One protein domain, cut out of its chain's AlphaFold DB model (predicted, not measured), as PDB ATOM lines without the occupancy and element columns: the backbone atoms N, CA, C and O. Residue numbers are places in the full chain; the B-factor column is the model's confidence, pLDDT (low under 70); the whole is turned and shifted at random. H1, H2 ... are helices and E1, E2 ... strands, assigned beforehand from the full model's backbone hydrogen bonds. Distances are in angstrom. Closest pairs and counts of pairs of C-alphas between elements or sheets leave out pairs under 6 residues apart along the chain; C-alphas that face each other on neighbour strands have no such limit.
ATOM      1  N   LEU A   2      25.106  15.959   7.937       81.69
ATOM      2  CA  LEU A   2      26.140  16.917   8.324       81.69
ATOM      3  C   LEU A   2      27.177  16.973   7.195       81.69
ATOM      4  O   LEU A   2      27.677  15.930   6.789       81.69
ATOM      5  N   LYS A   3      27.483  18.168   6.682       87.62
ATOM      6  CA  LYS A   3      28.551  18.381   5.698       87.62
ATOM      7  C   LYS A   3      29.541  19.382   6.277       87.62
ATOM      8  O   LYS A   3      29.177  20.529   6.517       87.62
ATOM      9  N   ILE A   4      30.776  18.939   6.484       87.50
ATOM     10  CA  ILE A   4      31.899  19.795   6.863       87.50
ATOM     11  C   ILE A   4      32.787  19.898   5.628       87.50
ATOM     12  O   ILE A   4      33.140  18.887   5.025       87.50
ATOM     13  N   SER A   5      33.085  21.113   5.192       88.94
ATOM     14  CA  SER A   5      33.938  21.351   4.032       88.94
ATOM     15  C   SER A   5      34.897  22.473   4.364       88.94
ATOM     16  O   SER A   5      34.486  23.511   4.878       88.94
ATOM     17  N   PHE A   6      36.167  22.235   4.072       85.94
ATOM     18  CA  PHE A   6      37.223  23.212   4.228       85.94
ATOM     19  C   PHE A   6      37.733  23.581   2.841       85.94
ATOM     20  O   PHE A   6      37.871  22.715   1.977       85.94
ATOM     21  N   THR A   7      38.003  24.859   2.629       86.81
ATOM     22  CA  THR A   7      38.598  25.371   1.394       86.81
ATOM     23  C   THR A   7      39.884  26.074   1.788       86.81
ATOM     24  O   THR A   7      39.863  26.879   2.716       86.81
ATOM     25  N   ASN A   8      40.991  25.729   1.123       85.69
ATOM     26  CA  ASN A   8      42.333  26.244   1.424       85.69
ATOM     27  C   ASN A   8      42.753  26.058   2.894       85.69
ATOM     28  O   ASN A   8      43.380  26.938   3.475       85.69
ATOM     29  N   ALA A   9      42.366  24.942   3.518       89.81
ATOM     30  CA  ALA A   9      42.802  24.637   4.874       89.81
ATOM     31  C   ALA A   9      44.199  24.021   4.889       89.81
ATOM     32  O   ALA A   9      44.558  23.236   4.012       89.81
ATOM     33  N   GLU A  10      44.939  24.335   5.943       91.50
ATOM     34  CA  GLU A  10      46.171  23.646   6.288       91.50
ATOM     35  C   GLU A  10      45.809  22.328   6.965       91.50
ATOM     36  O   GLU A  10      45.035  22.301   7.928       91.50
ATOM     37  N   VAL A  11      46.341  21.231   6.432       92.06
ATOM     38  CA  VAL A  11      46.095  19.885   6.947       92.06
ATOM     39  C   VAL A  11      47.430  19.218   7.229       92.06
ATOM     40  O   VAL A  11      48.298  19.168   6.355       92.06
ATOM     41  N   SER A  12      47.581  18.683   8.434       93.44
ATOM     42  CA  SER A  12      48.753  17.916   8.848       93.44
ATOM     43  C   SER A  12      48.334  16.627   9.553       93.44
ATOM     44  O   SER A  12      47.264  16.531  10.154       93.44
ATOM     45  N   ASP A  13      49.183  15.605   9.451       93.69
ATOM     46  CA  ASP A  13      49.091  14.383  10.248       93.69
ATOM     47  C   ASP A  13      50.509  13.962  10.643       93.69
ATOM     48  O   ASP A  13      51.406  13.857   9.803       93.69
ATOM     49  N   HIS A  14      50.710  13.745  11.939       92.38
ATOM     50  CA  HIS A  14      51.987  13.341  12.528       92.38
ATOM     51  C   HIS A  14      51.938  11.926  13.135       92.38
ATOM     52  O   HIS A  14      52.791  11.570  13.943       92.38
ATOM     53  N   GLY A  15      50.933  11.123  12.772       92.25
ATOM     54  CA  GLY A  15      50.666   9.793  13.327       92.25
ATOM     55  C   GLY A  15      49.696   9.785  14.515       92.25
ATOM     56  O   GLY A  15      49.477   8.728  15.105       92.25
ATOM     57  N   TYR A  16      49.106  10.935  14.864       90.50
ATOM     58  CA  TYR A  16      48.158  11.100  15.980       90.50
ATOM     59  C   TYR A  16      46.743  11.484  15.523       90.50
ATOM     60  O   TYR A  16      45.886  11.785  16.353       90.50
ATOM     61  N   GLY A  17      46.497  11.455  14.212       92.50
ATOM     62  CA  GLY A  17      45.247  11.882  13.602       92.50
ATOM     63  C   GLY A  17      45.379  13.223  12.888       92.50
ATOM     64  O   GLY A  17      46.359  13.951  13.043       92.50
ATOM     65  N   LEU A  18      44.358  13.526  12.090       94.12
ATOM     66  CA  LEU A  18      44.330  14.704  11.235       94.12
ATOM     67  C   LEU A  18      44.100  15.974  12.046       94.12
ATOM     68  O   LEU A  18      43.126  16.081  12.796       94.12
ATOM     69  N   GLU A  19      44.947  16.963  11.808       95.44
ATOM     70  CA  GLU A  19      44.759  18.337  12.237       95.44
ATOM     71  C   GLU A  19      44.365  19.194  11.031       95.44
ATOM     72  O   GLU A  19      44.956  19.091   9.958       95.44
ATOM     73  N   VAL A  20      43.340  20.027  11.197       94.62
ATOM     74  CA  VAL A  20      42.858  20.976  10.192       94.62
ATOM     75  C   VAL A  20      42.878  22.370  10.810       94.62
ATOM     76  O   VAL A  20      42.174  22.624  11.791       94.62
ATOM     77  N   ASN A  21      43.678  23.278  10.247       93.56
ATOM     78  CA  ASN A  21      43.880  24.647  10.738       93.56
ATOM     79  C   ASN A  21      44.196  24.716  12.249       93.56
ATOM     80  O   ASN A  21      43.558  25.472  12.990       93.56
ATOM     81  N   GLY A  22      45.133  23.899  12.737       93.25
ATOM     82  CA  GLY A  22      45.529  23.933  14.149       93.25
ATOM     83  C   GLY A  22      44.611  23.165  15.105       93.25
ATOM     84  O   GLY A  22      44.756  23.289  16.322       93.25
ATOM     85  N   LYS A  23      43.595  22.442  14.605       93.50
ATOM     86  CA  LYS A  23      42.626  21.706  15.436       93.50
ATOM     87  C   LYS A  23      42.412  20.278  14.959       93.50
ATOM     88  O   LYS A  23      42.253  20.042  13.768       93.50
ATOM     89  N   SER A  24      42.305  19.342  15.901       94.69
ATOM     90  CA  SER A  24      41.969  17.946  15.598       94.69
ATOM     91  C   SER A  24      40.649  17.840  14.823       94.69
ATOM     92  O   SER A  24      39.632  18.425  15.212       94.69
ATOM     93  N   LEU A  25      40.650  17.053  13.745       93.88
ATOM     94  CA  LEU A  25      39.461  16.753  12.951       93.88
ATOM     95  C   LEU A  25      38.366  16.093  13.802       93.88
ATOM     96  O   LEU A  25      37.185  16.381  13.606       93.88
ATOM     97  N   GLU A  26      38.744  15.265  14.780       93.25
ATOM     98  CA  GLU A  26      37.816  14.647  15.736       93.25
ATOM     99  C   GLU A  26      37.047  15.707  16.530       93.25
ATOM    100  O   GLU A  26      35.823  15.630  16.666       93.25
ATOM    101  N   ASP A  27      37.751  16.731  17.011       94.06
ATOM    102  CA  ASP A  27      37.153  17.828  17.767       94.06
ATOM    103  C   ASP A  27      36.210  18.655  16.900       94.06
ATOM    104  O   ASP A  27      35.141  19.065  17.365       94.06
ATOM    105  N   ILE A  28      36.573  18.881  15.635       94.06
ATOM    106  CA  ILE A  28      35.728  19.606  14.686       94.06
ATOM    107  C   ILE A  28      34.450  18.814  14.392       94.06
ATOM    108  O   ILE A  28      33.357  19.376  14.479       94.06
ATOM    109  N   ILE A  29      34.564  17.512  14.112       93.69
ATOM    110  CA  ILE A  29      33.414  16.629  13.879       93.69
ATOM    111  C   ILE A  29      32.526  16.566  15.123       93.69
ATOM    112  O   ILE A  29      31.316  16.759  15.019       93.69
ATOM    113  N   SER A  30      33.109  16.359  16.303       94.12
ATOM    114  CA  SER A  30      32.362  16.282  17.565       94.12
ATOM    115  C   SER A  30      31.638  17.592  17.875       94.12
ATOM    116  O   SER A  30      30.484  17.591  18.302       94.12
ATOM    117  N   THR A  31      32.279  18.729  17.596       93.75
ATOM    118  CA  THR A  31      31.644  20.045  17.739       93.75
ATOM    119  C   THR A  31      30.489  20.214  16.757       93.75
ATOM    120  O   THR A  31      29.414  20.669  17.140       93.75
ATOM    121  N   ALA A  32      30.672  19.797  15.505       92.94
ATOM    122  CA  ALA A  32      29.647  19.889  14.473       92.94
ATOM    123  C   ALA A  32      28.450  18.948  14.720       92.94
ATOM    124  O   ALA A  32      27.320  19.283  14.370       92.94
ATOM    125  N   LEU A  33      28.677  17.797  15.361       92.88
ATOM    126  CA  LEU A  33      27.630  16.883  15.829       92.88
ATOM    127  C   LEU A  33      26.974  17.339  17.145       92.88
ATOM    128  O   LEU A  33      25.992  16.736  17.575       92.88
ATOM    129  N   GLY A  34      27.504  18.379  17.795       92.88
ATOM    130  CA  GLY A  34      27.026  18.869  19.090       92.88
ATOM    131  C   GLY A  34      27.404  17.985  20.282       92.88
ATOM    132  O   GLY A  34      26.907  18.210  21.381       92.88
ATOM    133  N   THR A  35      28.285  17.000  20.090       93.94
ATOM    134  CA  THR A  35      28.741  16.068  21.134       93.94
ATOM    135  C   THR A  35      29.931  16.614  21.935       93.94
ATOM    136  O   THR A  35      30.280  16.067  22.985       93.94
ATOM    137  N   LYS A  36      30.548  17.711  21.465       95.56
ATOM    138  CA  LYS A  36      31.612  18.462  22.147       95.56
ATOM    139  C   LYS A  36      31.378  19.970  22.012       95.56
ATOM    140  O   LYS A  36      30.959  20.445  20.964       95.56
ATOM    141  N   LEU A  37      31.656  20.751  23.054       92.50
ATOM    142  CA  LEU A  37      31.559  22.213  23.024       92.50
ATOM    143  C   LEU A  37      32.598  22.840  23.959       92.50
ATOM    144  O   LEU A  37      32.684  22.471  25.126       92.50
ATOM    145  N   LYS A  38      33.376  23.816  23.465       88.12
ATOM    146  CA  LYS A  38      34.433  24.510  24.239       88.12
ATOM    147  C   LYS A  38      35.410  23.547  24.941       88.12
ATOM    148  O   LYS A  38      35.804  23.774  26.078       88.12
ATOM    149  N   GLY A  39      35.763  22.446  24.277       85.69
ATOM    150  CA  GLY A  39      36.639  21.414  24.840       85.69
ATOM    151  C   GLY A  39      35.948  20.427  25.790       85.69
ATOM    152  O   GLY A  39      36.542  19.404  26.106       85.69
ATOM    153  N   ASN A  40      34.696  20.675  26.190       87.62
ATOM    154  CA  ASN A  40      33.916  19.772  27.032       87.62
ATOM    155  C   ASN A  40      33.125  18.772  26.178       87.62
ATOM    156  O   ASN A  40      32.424  19.178  25.254       87.62
ATOM    157  N   GLY A  41      33.209  17.483  26.490       88.56
ATOM    158  CA  GLY A  41      32.510  16.404  25.790       88.56
ATOM    159  C   GLY A  41      32.572  15.101  26.586       88.56
ATOM    160  O   GLY A  41      33.184  15.048  27.651       88.56
ATOM    161  N   GLY A  42      31.935  14.046  26.080       77.75
ATOM    162  CA  GLY A  42      31.940  12.733  26.733       77.75
ATOM    163  C   GLY A  42      30.953  12.606  27.899       77.75
ATOM    164  O   GLY A  42      29.977  13.357  28.010       77.75
ATOM    165  N   TYR A  43      31.172  11.596  28.743       76.56
ATOM    166  CA  TYR A  43      30.233  11.207  29.796       76.56
ATOM    167  C   TYR A  43      30.040  12.333  30.821       76.56
ATOM    168  O   TYR A  43      31.006  12.903  31.317       76.56
ATOM    169  N   GLY A  44      28.787  12.662  31.145       80.44
ATOM    170  CA  GLY A  44      28.467  13.711  32.121       80.44
ATOM    171  C   GLY A  44      28.582  15.152  31.604       80.44
ATOM    172  O   GLY A  44      28.318  16.078  32.362       80.44
ATOM    173  N   SER A  45      28.903  15.364  30.322       87.62
ATOM    174  CA  SER A  45      28.955  16.707  29.717       87.62
ATOM    175  C   SER A  45      27.583  17.383  29.571       87.62
ATOM    176  O   SER A  45      27.518  18.591  29.351       87.62
ATOM    177  N   GLY A  46      26.489  16.617  29.667       90.12
ATOM    178  CA  GLY A  46      25.130  17.093  29.387       90.12
ATOM    179  C   GLY A  46      24.855  17.340  27.898       90.12
ATOM    180  O   GLY A  46      23.778  17.822  27.553       90.12
ATOM    181  N   LEU A  47      25.811  17.016  27.023       93.38
ATOM    182  CA  LEU A  47      25.675  17.122  25.575       93.38
ATOM    183  C   LEU A  47      24.999  15.868  24.996       93.38
ATOM    184  O   LEU A  47      25.125  14.780  25.572       93.38
ATOM    185  N   PRO A  48      24.273  15.996  23.870       90.94
ATOM    186  CA  PRO A  48      23.693  14.846  23.190       90.94
ATOM    187  C   PRO A  48      24.784  13.883  22.710       90.94
ATOM    188  O   PRO A  48      25.926  14.272  22.468       90.94
ATOM    189  N   SER A  49      24.411  12.617  22.526       91.19
ATOM    190  CA  SER A  49      25.227  11.643  21.807       91.19
ATOM    191  C   SER A  49      24.733  11.506  20.369       91.19
ATOM    192  O   SER A  49      23.539  11.609  20.086       91.19
ATOM    193  N   PHE A  50      25.663  11.258  19.452       91.12
ATOM    194  CA  PHE A  50      25.346  10.878  18.083       91.12
ATOM    195  C   PHE A  50      25.606   9.381  17.908       91.12
ATOM    196  O   PHE A  50      26.673   8.889  18.272       91.12
ATOM    197  N   ASN A  51      24.635   8.657  17.358       92.50
ATOM    198  CA  ASN A  51      24.759   7.247  17.004       92.50
ATOM    199  C   ASN A  51      23.912   6.987  15.754       92.50
ATOM    200  O   ASN A  51      22.767   7.433  15.679       92.50
ATOM    201  N   SER A  52      24.471   6.264  14.788       91.50
ATOM    202  CA  SER A  52      23.719   5.681  13.684       91.50
ATOM    203  C   SER A  52      24.143   4.229  13.503       91.50
ATOM    204  O   SER A  52      25.332   3.917  13.529       91.50
ATOM    205  N   ASN A  53      23.173   3.346  13.274       93.62
ATOM    206  CA  ASN A  53      23.425   1.943  12.941       93.62
ATOM    207  C   ASN A  53      23.854   1.747  11.475       93.62
ATOM    208  O   ASN A  53      24.367   0.688  11.122       93.62
ATOM    209  N   SER A  54      23.621   2.748  10.624       94.06
ATOM    210  CA  SER A  54      23.988   2.762   9.213       94.06
ATOM    211  C   SER A  54      24.129   4.215   8.760       94.06
ATOM    212  O   SER A  54      23.162   4.978   8.754       94.06
ATOM    213  N   CYS A  55      25.353   4.642   8.462       91.38
ATOM    214  CA  CYS A  55      25.617   5.962   7.898       91.38
ATOM    215  C   CYS A  55      26.852   5.921   7.008       91.38
ATOM    216  O   CYS A  55      27.816   5.216   7.310       91.38
ATOM    217  N   ASP A  56      26.817   6.708   5.941       92.88
ATOM    218  CA  ASP A  56      27.978   6.931   5.097       92.88
ATOM    219  C   ASP A  56      28.886   7.981   5.742       92.88
ATOM    220  O   ASP A  56      28.431   9.044   6.174       92.88
ATOM    221  N   VAL A  57      30.185   7.689   5.784       89.06
ATOM    222  CA  VAL A  57      31.228   8.629   6.201       89.06
ATOM    223  C   VAL A  57      32.232   8.731   5.064       89.06
ATOM    224  O   VAL A  57      32.820   7.737   4.647       89.06
ATOM    225  N   THR A  58      32.429   9.938   4.543       89.12
ATOM    226  CA  THR A  58      33.379  10.204   3.462       89.12
ATOM    227  C   THR A  58      34.356  11.277   3.914       89.12
ATOM    228  O   THR A  58      33.946  12.362   4.322       89.12
ATOM    229  N   VAL A  59      35.650  10.974   3.824       85.50
ATOM    230  CA  VAL A  59      36.742  11.918   4.065       85.50
ATOM    231  C   VAL A  59      37.520  12.045   2.764       85.50
ATOM    232  O   VAL A  59      37.979  11.044   2.220       85.50
ATOM    233  N   ILE A  60      37.636  13.266   2.247       87.19
ATOM    234  CA  ILE A  60      38.387  13.562   1.025       87.19
ATOM    235  C   ILE A  60      39.483  14.550   1.400       87.19
ATOM    236  O   ILE A  60      39.188  15.669   1.816       87.19
ATOM    237  N   ILE A  61      40.737  14.131   1.245       86.06
ATOM    238  CA  ILE A  61      41.910  14.995   1.371       86.06
ATOM    239  C   ILE A  61      42.420  15.222  -0.045       86.06
ATOM    240  O   ILE A  61      42.985  14.320  -0.658       86.06
ATOM    241  N   ASN A  62      42.162  16.414  -0.575       87.69
ATOM    242  CA  ASN A  62      42.600  16.810  -1.905       87.69
ATOM    243  C   ASN A  62      43.597  17.967  -1.766       87.69
ATOM    244  O   ASN A  62      43.164  19.120  -1.709       87.69
ATOM    245  N   PRO A  63      44.904  17.687  -1.613       82.50
ATOM    246  CA  PRO A  63      45.898  18.743  -1.524       82.50
ATOM    247  C   PRO A  63      45.930  19.513  -2.844       82.50
ATOM    248  O   PRO A  63      46.012  18.927  -3.923       82.50
ATOM    249  N   HIS A  64      45.863  20.835  -2.753       80.25
ATOM    250  CA  HIS A  64      46.090  21.719  -3.886       80.25
ATOM    251  C   HIS A  64      47.547  22.178  -3.857       80.25
ATOM    252  O   HIS A  64      48.104  22.396  -2.780       80.25
ATOM    253  N   ASN A  65      48.166  22.336  -5.029       73.94
ATOM    254  CA  ASN A  65      49.456  23.011  -5.107       73.94
ATOM    255  C   ASN A  65      49.290  24.431  -4.551       73.94
ATOM    256  O   ASN A  65      48.421  25.168  -5.004       73.94
TER     257      ASN A  65
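What this domain is: This is residues 2 to 65 of the 102 residues of an uncharacterized protein of Clostridium sp. AF34-10BH (UniProt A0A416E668). Little regular structure: a small hairpin of two strands, E1 and E2, with one short helix, H1, after it, and then a long loop, residues 33 to 65, that runs out beyond H1 and folds back, residues 51 to 56 sticking out. The printed part has 64 residues, with E1, E2 and H1 in that order; the sheet E1 - E2 is antiparallel. The class is mixed, with 14 residues in named elements. It is loose, with a radius of gyration of the C-alphas of 13.4 A, and elongated, 43 by 27 by 22 A.

Where its parts are: E1 is residues 11 to 13, from C-alpha 11 at (46.095, 19.885, 6.947). E2 is residues 18 to 20. H1 is residues 25 to 32, 10.4 A long, ending at C-alpha 32 at (29.647, 19.889, 14.473).

How they stand to each other: E1 and E2 form a hairpin, antiparallel at 157 degrees; N 19 and O 12 are 2.9 A apart, within hydrogen-bond range. The closest C-alphas of E2 and H1, Leu 18 and Leu 25, are 5.6 A apart. E1 and H1 are apart. In H1 every O i to N i+4 pair is within hydrogen-bond range.

The domain as a whole: The C-alphas farthest apart, Gly 44 and Asn 65, are 43.7 A apart. Both links are tight. The printed part has no cut, and no printed residue is under 70 in pLDDT.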